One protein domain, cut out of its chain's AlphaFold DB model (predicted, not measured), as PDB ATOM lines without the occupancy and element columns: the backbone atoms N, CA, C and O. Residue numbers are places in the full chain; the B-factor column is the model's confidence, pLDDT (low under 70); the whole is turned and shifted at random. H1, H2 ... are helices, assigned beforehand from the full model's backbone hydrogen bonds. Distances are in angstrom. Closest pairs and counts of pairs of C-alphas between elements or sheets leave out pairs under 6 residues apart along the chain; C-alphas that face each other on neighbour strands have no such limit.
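What this domain is: This is residues 14 to 56 of the 149 residues of the protein "Hypothetical protein" of Craspedostauros australis (UniProt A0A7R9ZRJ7). One long, straight helix, H2, makes the long arm of an open L; the short arm is the link at residues 21 to 25 with the small helix H1 at its far end. Nothing folds back on H2, and residues 14 to 56 stand free. The printed part has 43 residues, with H1 then H2 along it and no named strand: all helix. It is extended, with a radius of gyration of the C-alphas of 17.8 A, and spans 57 by 22 by 7 A.

Where its parts are: Find C-alpha 14 at (163.401, 209.206, 171.504); from there H1 runs through residues 14 to 20. Then look for C-alpha 26 at (169.390, 191.479, 156.413), where H2, residues 26 to 55, begins; it runs 42.7 A to C-alpha 55 at (149.847, 201.382, 119.729).

How they stand to each other: H1 and H2 are apart, with no C-alpha of the one within 8 A of the other. A tight link of 5 residues joins them. In H1 and H2 every O i to N i+4 pair is within hydrogen-bond range.

The domain as a whole: The two C-alphas farthest apart, those of Ala 14 and Asn 56, are 57.4 A apart. The printed part has no cut. Its mean pLDDT is 87.2, and Cys 21 is the one printed residue under 70.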
ATOM      1  N   ALA A  14     162.358 210.169 171.168       85.56
ATOM      2  CA  ALA A  14     163.401 209.206 171.504       85.56
ATOM      3  C   ALA A  14     162.984 207.770 171.157       85.56
ATOM      4  O   ALA A  14     163.766 207.045 170.553       85.56
ATOM      5  N   GLN A  15     161.745 207.365 171.455       84.75
ATOM      6  CA  GLN A  15     161.229 206.047 171.080       84.75
ATOM      7  C   GLN A  15     161.164 205.876 169.557       84.75
ATOM      8  O   GLN A  15     161.559 204.830 169.042       84.75
ATOM      9  N   GLN A  16     160.700 206.893 168.830       82.56
ATOM     10  CA  GLN A  16     160.672 206.882 167.369       82.56
ATOM     11  C   GLN A  16     162.089 206.770 166.801       82.56
ATOM     12  O   GLN A  16     162.320 205.927 165.940       82.56
ATOM     13  N   TYR A  17     163.037 207.540 167.339       82.62
ATOM     14  CA  TYR A  17     164.448 207.495 166.962       82.62
ATOM     15  C   TYR A  17     165.068 206.119 167.237       82.62
ATOM     16  O   TYR A  17     165.680 205.528 166.354       82.62
ATOM     17  N   MET A  18     164.839 205.549 168.423       80.88
ATOM     18  CA  MET A  18     165.281 204.195 168.780       80.88
ATOM     19  C   MET A  18     164.677 203.128 167.861       80.88
ATOM     20  O   MET A  18     165.349 202.162 167.507       80.88
ATOM     21  N   SER A  19     163.424 203.317 167.445       80.00
ATOM     22  CA  SER A  19     162.736 202.422 166.512       80.00
ATOM     23  C   SER A  19     163.279 202.567 165.086       80.00
ATOM     24  O   SER A  19     163.460 201.563 164.406       80.00
ATOM     25  N   SER A  20     163.592 203.791 164.645       77.00
ATOM     26  CA  SER A  20     164.146 204.076 163.315       77.00
ATOM     27  C   SER A  20     165.632 203.742 163.180       77.00
ATOM     28  O   SER A  20     166.086 203.402 162.096       77.00
ATOM     29  N   CYS A  21     166.397 203.816 164.272       69.69
ATOM     30  CA  CYS A  21     167.809 203.429 164.318       69.69
ATOM     31  C   CYS A  21     167.998 201.924 164.533       69.69
ATOM     32  O   CYS A  21     169.133 201.454 164.637       69.69
ATOM     33  N   ARG A  22     166.907 201.155 164.614       77.31
ATOM     34  CA  ARG A  22     166.983 199.703 164.691       77.31
ATOM     35  C   ARG A  22     167.495 199.177 163.353       77.31
ATOM     36  O   ARG A  22     166.821 199.290 162.334       77.31
ATOM     37  N   LEU A  23     168.697 198.606 163.367       77.19
ATOM     38  CA  LEU A  23     169.269 197.951 162.197       77.19
ATOM     39  C   LEU A  23     168.352 196.789 161.800       77.19
ATOM     40  O   LEU A  23     168.165 195.849 162.573       77.19
ATOM     41  N   ILE A  24     167.743 196.882 160.619       83.81
ATOM     42  CA  ILE A  24     166.886 195.822 160.092       83.81
ATOM     43  C   ILE A  24     167.767 194.607 159.809       83.81
ATOM     44  O   ILE A  24     168.828 194.716 159.189       83.81
ATOM     45  N   GLU A  25     167.326 193.434 160.254       87.56
ATOM     46  CA  GLU A  25     168.010 192.191 159.931       87.56
ATOM     47  C   GLU A  25     168.008 191.975 158.413       87.56
ATOM     48  O   GLU A  25     166.970 192.027 157.750       87.56
ATOM     49  N   ARG A  26     169.185 191.678 157.854       90.25
ATOM     50  CA  ARG A  26     169.390 191.479 156.413       90.25
ATOM     51  C   ARG A  26     168.344 190.581 155.716       90.25
ATOM     52  O   ARG A  26     167.911 190.968 154.631       90.25
ATOM     53  N   PRO A  27     167.904 189.426 156.267       94.25
ATOM     54  CA  PRO A  27     166.894 188.596 155.603       94.25
ATOM     55  C   PRO A  27     165.496 189.228 155.574       94.25
ATOM     56  O   PRO A  27     164.727 188.938 154.662       94.25
ATOM     57  N   VAL A  28     165.153 190.070 156.553       92.94
ATOM     58  CA  VAL A  28     163.865 190.779 156.594       92.94
ATOM     59  C   VAL A  28     163.856 191.873 155.533       92.94
ATOM     60  O   VAL A  28     162.957 191.896 154.696       92.94
ATOM     61  N   LEU A  29     164.921 192.679 155.485       93.12
ATOM     62  CA  LEU A  29     165.088 193.720 154.471       93.12
ATOM     63  C   LEU A  29     165.028 193.148 153.049       93.12
ATOM     64  O   LEU A  29     164.378 193.716 152.179       93.12
ATOM     65  N   MET A  30     165.675 192.003 152.808       95.56
ATOM     66  CA  MET A  30     165.666 191.369 151.486       95.56
ATOM     67  C   MET A  30     164.251 190.975 151.050       95.56
ATOM     68  O   MET A  30     163.869 191.248 149.919       95.56
ATOM     69  N   LYS A  31     163.442 190.412 151.957       96.81
ATOM     70  CA  LYS A  31     162.045 190.052 151.663       96.81
ATOM     71  C   LYS A  31     161.188 191.275 151.342       96.81
ATOM     72  O   LYS A  31     160.349 191.203 150.447       96.81
ATOM     73  N   GLU A  32     161.387 192.373 152.065       95.69
ATOM     74  CA  GLU A  32     160.679 193.633 151.818       95.69
ATOM     75  C   GLU A  32     161.070 194.231 150.463       95.69
ATOM     76  O   GLU A  32     160.192 194.555 149.662       95.69
ATOM     77  N   CYS A  33     162.371 194.295 150.162       96.62
ATOM     78  CA  CYS A  33     162.875 194.725 148.859       96.62
ATOM     79  C   CYS A  33     162.311 193.859 147.726       96.62
ATOM     80  O   CYS A  33     161.794 194.399 146.753       96.62
ATOM     81  N   ASP A  34     162.350 192.533 147.864       96.88
ATOM     82  CA  ASP A  34     161.824 191.607 146.858       96.88
ATOM     83  C   ASP A  34     160.319 191.802 146.640       96.88
ATOM     84  O   ASP A  34     159.841 191.759 145.506       96.88
ATOM     85  N   ALA A  35     159.551 192.034 147.710       97.38
ATOM     86  CA  ALA A  35     158.124 192.318 147.610       97.38
ATOM     87  C   ALA A  35     157.869 193.630 146.855       97.38
ATOM     88  O   ALA A  35     157.070 193.650 145.916       97.38
ATOM     89  N   ILE A  36     158.587 194.700 147.209       97.12
ATOM     90  CA  ILE A  36     158.481 196.000 146.540       97.12
ATOM     91  C   ILE A  36     158.847 195.865 145.058       97.12
ATOM     92  O   ILE A  36     158.055 196.255 144.197       97.12
ATOM     93  N   MET A  37     159.985 195.244 144.746       95.88
ATOM     94  CA  MET A  37     160.448 195.057 143.368       95.88
ATOM     95  C   MET A  37     159.443 194.247 142.545       95.88
ATOM     96  O   MET A  37     159.084 194.669 141.449       95.88
ATOM     97  N   ARG A  38     158.875 193.162 143.093       97.06
ATOM     98  CA  ARG A  38     157.829 192.382 142.405       97.06
ATOM     99  C   ARG A  38     156.581 193.204 142.102       97.06
ATOM    100  O   ARG A  38     156.049 193.107 140.999       97.06
ATOM    101  N   THR A  39     156.096 194.006 143.054       97.06
ATOM    102  CA  THR A  39     154.915 194.859 142.812       97.06
ATOM    103  C   THR A  39     155.189 195.905 141.733       97.06
ATOM    104  O   THR A  39     154.345 196.137 140.862       97.06
ATOM    105  N   TYR A  40     156.391 196.484 141.738       95.69
ATOM    106  CA  TYR A  40     156.824 197.436 140.728       95.69
ATOM    107  C   TYR A  40     156.903 196.786 139.343       95.69
ATOM    108  O   TYR A  40     156.269 197.275 138.409       95.69
ATOM    109  N   GLU A  41     157.592 195.649 139.219       94.00
ATOM    110  CA  GLU A  41     157.720 194.891 137.969       94.00
ATOM    111  C   GLU A  41     156.356 194.507 137.393       94.00
ATOM    112  O   GLU A  41     156.106 194.702 136.202       94.00
ATOM    113  N   GLN A  42     155.438 194.020 138.235       95.50
ATOM    114  CA  GLN A  42     154.066 193.731 137.819       95.50
ATOM    115  C   GLN A  42     153.386 194.986 137.264       95.50
ATOM    116  O   GLN A  42     152.811 194.938 136.173       95.50
ATOM    117  N   SER A  43     153.495 196.121 137.960       92.31
ATOM    118  CA  SER A  43     152.919 197.387 137.499       92.31
ATOM    119  C   SER A  43     153.506 197.829 136.150       92.31
ATOM    120  O   SER A  43     152.752 198.176 135.241       92.31
ATOM    121  N   GLU A  44     154.819 197.716 135.957       88.12
ATOM    122  CA  GLU A  44     155.492 198.091 134.712       88.12
ATOM    123  C   GLU A  44     155.099 197.171 133.550       88.12
ATOM    124  O   GLU A  44     154.791 197.645 132.453       88.12
ATOM    125  N   ILE A  45     154.995 195.860 133.793       89.50
ATOM    126  CA  ILE A  45     154.514 194.896 132.795       89.50
ATOM    127  C   ILE A  45     153.079 195.230 132.373       89.50
ATOM    128  O   ILE A  45     152.774 195.209 131.177       89.50
ATOM    129  N   THR A  46     152.187 195.555 133.318       90.00
ATOM    130  CA  THR A  46     150.805 195.930 132.969       90.00
ATOM    131  C   THR A  46     150.746 197.207 132.133       90.00
ATOM    132  O   THR A  46     150.061 197.222 131.109       90.00
ATOM    133  N   LYS A  47     151.510 198.246 132.496       85.81
ATOM    134  CA  LYS A  47     151.601 199.495 131.724       85.81
ATOM    135  C   LYS A  47     152.120 199.242 130.314       85.81
ATOM    136  O   LYS A  47     151.508 199.707 129.355       85.81
ATOM    137  N   LYS A  48     153.193 198.456 130.174       83.94
ATOM    138  CA  LYS A  48     153.766 198.099 128.871       83.94
ATOM    139  C   LYS A  48     152.751 197.366 127.993       83.94
ATOM    140  O   LYS A  48     152.542 197.755 126.849       83.94
ATOM    141  N   ARG A  49     152.043 196.373 128.545       86.38
ATOM    142  CA  ARG A  49     150.975 195.650 127.832       86.38
ATOM    143  C   ARG A  49     149.832 196.571 127.398       86.38
ATOM    144  O   ARG A  49     149.293 196.395 126.310       86.38
ATOM    145  N   MET A  50     149.436 197.537 128.231       84.19
ATOM    146  CA  MET A  50     148.419 198.527 127.852       84.19
ATOM    147  C   MET A  50     148.905 199.426 126.711       84.19
ATOM    148  O   MET A  50     148.166 199.634 125.753       84.19
ATOM    149  N   GLN A  51     150.149 199.906 126.767       78.38
ATOM    150  CA  GLN A  51     150.740 200.716 125.698       78.38
ATOM    151  C   GLN A  51     150.848 199.946 124.378       78.38
ATOM    152  O   GLN A  51     150.503 200.483 123.330       78.38
ATOM    153  N   GLU A  52     151.260 198.677 124.415       80.31
ATOM    154  CA  GLU A  52     151.313 197.812 123.228       80.31
ATOM    155  C   GLU A  52     149.928 197.628 122.591       80.31
ATOM    156  O   GLU A  52     149.805 197.677 121.369       80.31
ATOM    157  N   LYS A  53     148.876 197.482 123.409       81.38
ATOM    158  CA  LYS A  53     147.489 197.415 122.921       81.38
ATOM    159  C   LYS A  53     147.028 198.726 122.284       81.38
ATOM    160  O   LYS A  53     146.348 198.690 121.264       81.38
ATOM    161  N   LEU A  54     147.389 199.866 122.872       75.69
ATOM    162  CA  LEU A  54     147.020 201.190 122.358       75.69
ATOM    163  C   LEU A  54     147.767 201.545 121.068       75.69
ATOM    164  O   LEU A  54     147.196 202.185 120.198       75.69
ATOM    165  N   ARG A  55     149.009 201.076 120.899       73.19
ATOM    166  CA  ARG A  55     149.847 201.382 119.729       73.19
ATOM    167  C   ARG A  55     149.205 201.015 118.387       73.19
ATOM    168  O   ARG A  55     149.495 201.657 117.384       73.19
ATOM    169  N   ASN A  56     148.366 199.982 118.367       70.12
ATOM    170  CA  ASN A  56     147.755 199.463 117.142       70.12
ATOM    171  C   ASN A  56     146.263 199.801 117.024       70.12
ATOM    172  O   ASN A  56     145.627 199.391 116.053       70.12
TER     173      ASN A  56